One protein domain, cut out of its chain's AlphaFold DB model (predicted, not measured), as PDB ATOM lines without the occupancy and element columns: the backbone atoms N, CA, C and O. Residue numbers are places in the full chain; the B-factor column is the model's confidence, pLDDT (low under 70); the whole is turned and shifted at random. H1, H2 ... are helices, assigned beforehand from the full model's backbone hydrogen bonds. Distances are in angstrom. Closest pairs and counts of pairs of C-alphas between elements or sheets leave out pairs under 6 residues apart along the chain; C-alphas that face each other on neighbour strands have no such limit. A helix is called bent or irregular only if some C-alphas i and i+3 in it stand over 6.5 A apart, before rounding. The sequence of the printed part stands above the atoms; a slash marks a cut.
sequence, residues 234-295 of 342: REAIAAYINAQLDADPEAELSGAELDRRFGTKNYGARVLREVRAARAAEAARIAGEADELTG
ATOM      1  N   ARG A 234     177.164 192.413 133.641       94.25
ATOM      2  CA  ARG A 234     176.824 192.803 132.266       94.25
ATOM      3  C   ARG A 234     175.418 192.373 131.861       94.25
ATOM      4  O   ARG A 234     174.664 193.183 131.338       94.25
ATOM      5  N   GLU A 235     175.085 191.109 132.083       94.81
ATOM      6  CA  GLU A 235     173.806 190.508 131.708       94.81
ATOM      7  C   GLU A 235     172.654 191.084 132.541       94.81
ATOM      8  O   GLU A 235     171.594 191.368 131.993       94.81
ATOM      9  N   ALA A 236     172.883 191.392 133.823       94.94
ATOM     10  CA  ALA A 236     171.901 192.093 134.653       94.94
ATOM     11  C   ALA A 236     171.608 193.520 134.145       94.94
ATOM     12  O   ALA A 236     170.448 193.933 134.089       94.94
ATOM     13  N   ILE A 237     172.648 194.262 133.738       96.00
ATOM     14  CA  ILE A 237     172.496 195.604 133.153       96.00
ATOM     15  C   ILE A 237     171.794 195.520 131.791       96.00
ATOM     16  O   ILE A 237     170.854 196.273 131.545       96.00
ATOM     17  N   ALA A 238     172.205 194.590 130.924       96.88
ATOM     18  CA  ALA A 238     171.609 194.399 129.603       96.88
ATOM     19  C   ALA A 238     170.130 193.990 129.686       96.88
ATOM     20  O   ALA A 238     169.304 194.537 128.956       96.88
ATOM     21  N   ALA A 239     169.776 193.089 130.607       96.12
ATOM     22  CA  ALA A 239     168.392 192.689 130.848       96.12
ATOM     23  C   ALA A 239     167.526 193.874 131.303       96.12
ATOM     24  O   ALA A 239     166.413 194.041 130.812       96.12
ATOM     25  N   TYR A 240     168.049 194.730 132.187       96.81
ATOM     26  CA  TYR A 240     167.346 195.942 132.613       96.81
ATOM     27  C   TYR A 240     167.140 196.933 131.461       96.81
ATOM     28  O   TYR A 240     166.043 197.464 131.313       96.81
ATOM     29  N   ILE A 241     168.166 197.166 130.635       97.75
ATOM     30  CA  ILE A 241     168.065 198.060 129.470       97.75
ATOM     31  C   ILE A 241     167.008 197.547 128.489       97.75
ATOM     32  O   ILE A 241     166.155 198.323 128.072       97.75
ATOM     33  N   ASN A 242     167.040 196.254 128.147       96.88
ATOM     34  CA  ASN A 242     166.059 195.660 127.237       96.88
ATOM     35  C   ASN A 242     164.636 195.785 127.792       96.88
ATOM     36  O   ASN A 242     163.762 196.260 127.080       96.88
ATOM     37  N   ALA A 243     164.425 195.471 129.074       97.19
ATOM     38  CA  ALA A 243     163.110 195.592 129.701       97.19
ATOM     39  C   ALA A 243     162.556 197.030 129.668       97.19
ATOM     40  O   ALA A 243     161.354 197.216 129.519       97.19
ATOM     41  N   GLN A 244     163.418 198.043 129.800       97.56
ATOM     42  CA  GLN A 244     163.012 199.449 129.702       97.56
ATOM     43  C   GLN A 244     162.678 199.849 128.260       97.56
ATOM     44  O   GLN A 244     161.642 200.460 128.036       97.56
ATOM     45  N   LEU A 245     163.501 199.448 127.284       96.00
ATOM     46  CA  LEU A 245     163.249 199.722 125.862       96.00
ATOM     47  C   LEU A 245     162.038 198.958 125.299       96.00
ATOM     48  O   LEU A 245     161.457 199.388 124.310       96.00
ATOM     49  N   ASP A 246     161.670 197.819 125.889       95.62
ATOM     50  CA  ASP A 246     160.456 197.075 125.519       95.62
ATOM     51  C   ASP A 246     159.188 197.707 126.100       95.62
ATOM     52  O   ASP A 246     158.125 197.629 125.488       95.62
ATOM     53  N   ALA A 247     159.291 198.324 127.279       97.31
ATOM     54  CA  ALA A 247     158.182 199.040 127.901       97.31
ATOM     55  C   ALA A 247     157.926 200.399 127.231       97.31
ATOM     56  O   ALA A 247     156.772 200.794 127.074       97.31
ATOM     57  N   ASP A 248     158.995 201.096 126.846       97.69
ATOM     58  CA  ASP A 248     158.951 202.379 126.153       97.69
ATOM     59  C   ASP A 248     160.135 202.477 125.168       97.69
ATOM     60  O   ASP A 248     161.274 202.724 125.587       97.69
ATOM     61  N   PRO A 249     159.896 202.270 123.858       94.62
ATOM     62  CA  PRO A 249     160.938 202.336 122.834       94.62
ATOM     63  C   PRO A 249     161.661 203.686 122.762       94.62
ATOM     64  O   PRO A 249     162.830 203.727 122.372       94.62
ATOM     65  N   GLU A 250     160.995 204.769 123.174       94.62
ATOM     66  CA  GLU A 250     161.523 206.138 123.153       94.62
ATOM     67  C   GLU A 250     162.181 206.534 124.487       94.62
ATOM     68  O   GLU A 250     162.620 207.673 124.662       94.62
ATOM     69  N   ALA A 251     162.301 205.602 125.441       95.12
ATOM     70  CA  ALA A 251     162.897 205.879 126.739       95.12
ATOM     71  C   ALA A 251     164.351 206.377 126.616       95.12
ATOM     72  O   ALA A 251     165.281 205.651 126.224       95.12
ATOM     73  N   GLU A 252     164.585 207.612 127.066       96.00
ATOM     74  CA  GLU A 252     165.918 208.205 127.183       96.00
ATOM     75  C   GLU A 252     166.692 207.624 128.379       96.00
ATOM     76  O   GLU A 252     166.929 208.266 129.402       96.00
ATOM     77  N   LEU A 253     167.135 206.374 128.252       96.62
ATOM     78  CA  LEU A 253     168.032 205.757 129.228       96.62
ATOM     79  C   LEU A 253     169.392 206.461 129.211       96.62
ATOM     80  O   LEU A 253     170.072 206.515 128.181       96.62
ATOM     81  N   SER A 254     169.822 206.957 130.371       97.25
ATOM     82  CA  SER A 254     171.145 207.557 130.548       97.25
ATOM     83  C   SER A 254     172.148 206.549 131.104       97.25
ATOM     84  O   SER A 254     171.906 205.875 132.108       97.25
ATOM     85  N   GLY A 255     173.342 206.499 130.508       93.56
ATOM     86  CA  GLY A 255     174.444 205.670 131.006       93.56
ATOM     87  C   GLY A 255     174.827 205.967 132.462       93.56
ATOM     88  O   GLY A 255     175.150 205.045 133.208       93.56
ATOM     89  N   ALA A 256     174.719 207.231 132.886       96.12
ATOM     90  CA  ALA A 256     175.009 207.653 134.258       96.12
ATOM     91  C   ALA A 256     173.961 207.151 135.269       96.12
ATOM     92  O   ALA A 256     174.270 206.924 136.440       96.12
ATOM     93  N   GLU A 257     172.712 206.971 134.838       97.00
ATOM     94  CA  GLU A 257     171.667 206.381 135.673       97.00
ATOM     95  C   GLU A 257     171.898 204.884 135.874       97.00
ATOM     96  O   GLU A 257     171.830 204.400 137.004       97.00
ATOM     97  N   LEU A 258     172.273 204.175 134.806       96.00
ATOM     98  CA  LEU A 258     172.663 202.767 134.879       96.00
ATOM     99  C   LEU A 258     173.864 202.575 135.814       96.00
ATOM    100  O   LEU A 258     173.844 201.694 136.671       96.00
ATOM    101  N   ASP A 259     174.872 203.442 135.717       93.88
ATOM    102  CA  ASP A 259     176.032 203.410 136.608       93.88
ATOM    103  C   ASP A 259     175.650 203.610 138.084       93.88
ATOM    104  O   ASP A 259     176.093 202.846 138.945       93.88
ATOM    105  N   ARG A 260     174.760 204.568 138.383       96.62
ATOM    106  CA  ARG A 260     174.231 204.763 139.745       96.62
ATOM    107  C   ARG A 260     173.441 203.555 140.242       96.62
ATOM    108  O   ARG A 260     173.593 203.172 141.398       96.62
ATOM    109  N   ARG A 261     172.618 202.948 139.384       96.69
ATOM    110  CA  ARG A 261     171.752 201.817 139.747       96.69
ATOM    111  C   ARG A 261     172.537 200.539 140.033       96.69
ATOM    112  O   ARG A 261     172.182 199.803 140.948       96.69
ATOM    113  N   PHE A 262     173.588 200.275 139.261       95.06
ATOM    114  CA  PHE A 262     174.366 199.035 139.344       95.06
ATOM    115  C   PHE A 262     175.707 199.189 140.072       95.06
ATOM    116  O   PHE A 262     176.478 198.230 140.136       95.06
ATOM    117  N   GLY A 263     175.989 200.370 140.632       94.44
ATOM    118  CA  GLY A 263     177.215 200.638 141.385       94.44
ATOM    119  C   GLY A 263     178.477 200.591 140.522       94.44
ATOM    120  O   GLY A 263     179.535 200.184 141.003       94.44
ATOM    121  N   THR A 264     178.379 200.972 139.248       93.31
ATOM    122  CA  THR A 264     179.500 200.960 138.298       93.31
ATOM    123  C   THR A 264     179.972 202.367 137.946       93.31
ATOM    124  O   THR A 264     179.301 203.356 138.224       93.31
ATOM    125  N   LYS A 265     181.161 202.480 137.344       91.81
ATOM    126  CA  LYS A 265     181.682 203.741 136.794       91.81
ATOM    127  C   LYS A 265     181.933 203.582 135.300       91.81
ATOM    128  O   LYS A 265     182.792 202.792 134.915       91.81
ATOM    129  N   ASN A 266     181.222 204.352 134.476       88.19
ATOM    130  CA  ASN A 266     181.304 204.358 133.009       88.19
ATOM    131  C   ASN A 266     180.977 203.014 132.331       88.19
ATOM    132  O   ASN A 266     181.228 202.847 131.135       88.19
ATOM    133  N   TYR A 267     180.430 202.049 133.069       90.62
ATOM    134  CA  TYR A 267     180.148 200.714 132.547       90.62
ATOM    135  C   TYR A 267     178.737 200.650 131.964       90.62
ATOM    136  O   TYR A 267     178.553 200.148 130.858       90.62
ATOM    137  N   GLY A 268     177.757 201.256 132.640       92.94
ATOM    138  CA  GLY A 268     176.372 201.339 132.181       92.94
ATOM    139  C   GLY A 268     176.252 202.026 130.819       92.94
ATOM    140  O   GLY A 268     175.580 201.516 129.928       92.94
ATOM    141  N   ALA A 269     176.996 203.117 130.606       91.88
ATOM    142  CA  ALA A 269     177.051 203.805 129.313       91.88
ATOM    143  C   ALA A 269     177.588 202.918 128.177       91.88
ATOM    144  O   ALA A 269     177.130 203.023 127.039       91.88
ATOM    145  N   ARG A 270     178.564 202.051 128.471       94.12
ATOM    146  CA  ARG A 270     179.110 201.107 127.491       94.12
ATOM    147  C   ARG A 270     178.084 200.030 127.145       94.12
ATOM    148  O   ARG A 270     177.820 199.835 125.963       94.12
ATOM    149  N   VAL A 271     177.485 199.390 128.151       95.19
ATOM    150  CA  VAL A 271     176.479 198.335 127.932       95.19
ATOM    151  C   VAL A 271     175.258 198.889 127.191       95.19
ATOM    152  O   VAL A 271     174.761 198.244 126.275       95.19
ATOM    153  N   LEU A 272     174.827 200.116 127.497       97.06
ATOM    154  CA  LEU A 272     173.739 200.787 126.779       97.06
ATOM    155  C   LEU A 272     174.028 200.974 125.284       97.06
ATOM    156  O   LEU A 272     173.152 200.714 124.462       97.06
ATOM    157  N   ARG A 273     175.249 201.392 124.918       96.06
ATOM    158  CA  ARG A 273     175.647 201.500 123.505       96.06
ATOM    159  C   ARG A 273     175.660 200.140 122.813       96.06
ATOM    160  O   ARG A 273     175.161 200.044 121.699       96.06
ATOM    161  N   GLU A 274     176.192 199.110 123.473       95.38
ATOM    162  CA  GLU A 274     176.221 197.741 122.940       95.38
ATOM    163  C   GLU A 274     174.796 197.211 122.679       95.38
ATOM    164  O   GLU A 274     174.525 196.701 121.595       95.38
ATOM    165  N   VAL A 275     173.867 197.390 123.626       96.88
ATOM    166  CA  VAL A 275     172.467 196.943 123.480       96.88
ATOM    167  C   VAL A 275     171.736 197.712 122.374       96.88
ATOM    168  O   VAL A 275     171.049 197.097 121.559       96.88
ATOM    169  N   ARG A 276     171.908 199.039 122.293       96.38
ATOM    170  CA  ARG A 276     171.306 199.849 121.216       96.38
ATOM    171  C   ARG A 276     171.846 199.468 119.837       96.38
ATOM    172  O   ARG A 276     171.063 199.350 118.903       96.38
ATOM    173  N   ALA A 277     173.153 199.234 119.716       94.94
ATOM    174  CA  ALA A 277     173.763 198.787 118.465       94.94
ATOM    175  C   ALA A 277     173.227 197.415 118.027       94.94
ATOM    176  O   ALA A 277     172.880 197.241 116.863       94.94
ATOM    177  N   ALA A 278     173.088 196.468 118.962       95.00
ATOM    178  CA  ALA A 278     172.519 195.153 118.675       95.00
ATOM    179  C   ALA A 278     171.056 195.239 118.199       95.00
ATOM    180  O   ALA A 278     170.694 194.589 117.223       95.00
ATOM    181  N   ARG A 279     170.229 196.084 118.833       95.81
ATOM    182  CA  ARG A 279     168.842 196.316 118.387       95.81
ATOM    183  C   ARG A 279     168.763 196.984 117.019       95.81
ATOM    184  O   ARG A 279     167.928 196.592 116.216       95.81
ATOM    185  N   ALA A 280     169.627 197.959 116.744       95.25
ATOM    186  CA  ALA A 280     169.674 198.612 115.439       95.25
ATOM    187  C   ALA A 280     170.066 197.628 114.323       95.25
ATOM    188  O   ALA A 280     169.461 197.650 113.255       95.25
ATOM    189  N   ALA A 281     171.031 196.739 114.584       93.19
ATOM    190  CA  ALA A 281     171.421 195.691 113.644       93.19
ATOM    191  C   ALA A 281     170.276 194.699 113.378       93.19
ATOM    192  O   ALA A 281     170.008 194.367 112.226       93.19
ATOM    193  N   GLU A 282     169.561 194.275 114.422       95.75
ATOM    194  CA  GLU A 282     168.410 193.379 114.271       95.75
ATOM    195  C   GLU A 282     167.245 194.054 113.533       95.75
ATOM    196  O   GLU A 282     166.638 193.451 112.653       95.75
ATOM    197  N   ALA A 283     166.974 195.330 113.816       94.19
ATOM    198  CA  ALA A 283     165.972 196.103 113.088       94.19
ATOM    199  C   ALA A 283     166.327 196.242 111.599       94.19
ATOM    200  O   ALA A 283     165.452 196.102 110.747       94.19
ATOM    201  N   ALA A 284     167.606 196.461 111.271       94.19
ATOM    202  CA  ALA A 284     168.078 196.493 109.888       94.19
ATOM    203  C   ALA A 284     167.935 195.127 109.197       94.19
ATOM    204  O   ALA A 284     167.531 195.073 108.038       94.19
ATOM    205  N   ARG A 285     168.204 194.026 109.914       95.69
ATOM    206  CA  ARG A 285     168.003 192.659 109.412       95.69
ATOM    207  C   ARG A 285     166.533 192.403 109.073       95.69
ATOM    208  O   ARG A 285     166.239 191.952 107.974       95.69
ATOM    209  N   ILE A 286     165.624 192.747 109.987       94.56
ATOM    210  CA  ILE A 286     164.174 192.598 109.787       94.56
ATOM    211  C   ILE A 286     163.687 193.484 108.631       94.56
ATOM    212  O   ILE A 286     162.862 193.049 107.836       94.56
ATOM    213  N   ALA A 287     164.207 194.709 108.508       92.94
ATOM    214  CA  ALA A 287     163.859 195.603 107.405       92.94
ATOM    215  C   ALA A 287     164.326 195.060 106.043       92.94
ATOM    216  O   ALA A 287     163.571 195.139 105.079       92.94
ATOM    217  N   GLY A 288     165.528 194.477 105.969       92.56
ATOM    218  CA  GLY A 288     166.024 193.823 104.754       92.56
ATOM    219  C   GLY A 288     165.201 192.590 104.366       92.56
ATOM    220  O   GLY A 288     164.854 192.427 103.202       92.56
ATOM    221  N   GLU A 289     164.818 191.769 105.348       93.38
ATOM    222  CA  GLU A 289     163.954 190.596 105.141       93.38
ATOM    223  C   GLU A 289     162.539 191.003 104.677       93.38
ATOM    224  O   GLU A 289     161.945 190.358 103.814       93.38
ATOM    225  N   ALA A 290     162.009 192.117 105.196       90.62
ATOM    226  CA  ALA A 290     160.734 192.671 104.750       90.62
ATOM    227  C   ALA A 290     160.794 193.200 103.308       90.62
ATOM    228  O   ALA A 290     159.851 192.965 102.554       90.62
ATOM    229  N   ASP A 291     161.887 193.867 102.919       90.44
ATOM    230  CA  ASP A 291     162.082 194.369 101.551       90.44
ATOM    231  C   ASP A 291     162.169 193.217 100.539       90.44
ATOM    232  O   ASP A 291     161.525 193.269  99.491       90.44
ATOM    233  N   GLU A 292     162.856 192.124 100.892       89.38
ATOM    234  CA  GLU A 292     162.914 190.897 100.085       89.38
ATOM    235  C   GLU A 292     161.524 190.262  99.903       89.38
ATOM    236  O   GLU A 292     161.145 189.884  98.791       89.38
ATOM    237  N   LEU A 293     160.715 190.220 100.967       88.00
ATOM    238  CA  LEU A 293     159.340 189.714 100.912       88.00
ATOM    239  C   LEU A 293     158.398 190.624 100.109       88.00
ATOM    240  O   LEU A 293     157.520 190.116  99.412       88.00
ATOM    241  N   THR A 294     158.563 191.949 100.168       84.94
ATOM    242  CA  THR A 294     157.764 192.883  99.350       84.94
ATOM    243  C   THR A 294     158.247 192.985  97.905       84.94
ATOM    244  O   THR A 294     157.447 193.273  97.013       84.94
ATOM    245  N   GLY A 295     159.532 192.721  97.659       78.44
ATOM    246  CA  GLY A 295     160.144 192.640  96.334       78.44
ATOM    247  C   GLY A 295     159.756 191.374  95.570       78.44
ATOM    248  O   GLY A 295     159.882 191.338  94.343       78.44
TER     249      GLY A 295
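What this domain is: This is residues 234 to 295 of the 342 residues of an uncharacterized protein of Frankia irregularis (UniProt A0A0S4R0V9). A long straight helix, H3, sticks out with its residues 280 to 295 from a small compact head, in which two shorter helices, H1 and H2, pack at steep angles on the beginning of H3. The free part of H3 makes much of the length, and the outline is a rod of 49 by 19 by 16 A. The printed part has 62 residues with three named helices, in the order H1, H2, H3, and no named strand; the class is all helix. The whole is loose, with a radius of gyration of the C-alphas of 14.1 A.

Where its parts are: H1 covers residues 234 to 247, from C-alpha 234 at (176.824, 192.803, 132.266) to C-alpha 247 at (158.182, 199.040, 127.901), a length of 20.1 A. After a short link of 7 residues comes H2, residues 255 to 262, which is 10.7 A long from first to last C-alpha. A tight link of 4 residues leads to H3, residues 267 to 295, the longest helix with 29 residues and 42.2 A. It begins with C-alpha 267 at (180.148, 200.714, 132.547) and ends with C-alpha 295 at (160.144, 192.640, 96.334).

How they stand to each other: H3 touches both other helices. H1 touches H3 at residues 268 to 275 of H3 alone, and their closest C-alphas, those of Ala 238 and Val 271, are 6.5 A apart. These two helices run the same way at a steep tilt of 53 degrees. H2 touches H3 at residues 267 to 272 of H3 alone, and their closest C-alphas, those of Gly 255 and Ala 269, are 3.6 A apart. They run opposite ways at a steep tilt of 64 degrees. H1 and H2 are close but not clearly touching, with the C-alphas of Ile 237 and Phe 262 closest at 7.3 A. Their lines stand at a steep tilt of 63 degrees, and they run opposite ways. In H1, H2 and H3 every backbone O i to N i+4 pair is within hydrogen-bond range.

The domain as a whole: The two C-alphas farthest apart are those of Gly 263 and Gly 295, at 48.8 A. Residues 280 to 295, which belong to H3, stand free. Without them the body has 46 residues, spans 25 by 17 by 15 A and has a radius of gyration of 9.5 A. The printed part has no cut and no long link between its named helices. The mean pLDDT of the printed part is 94.3, and no printed residue is under 70.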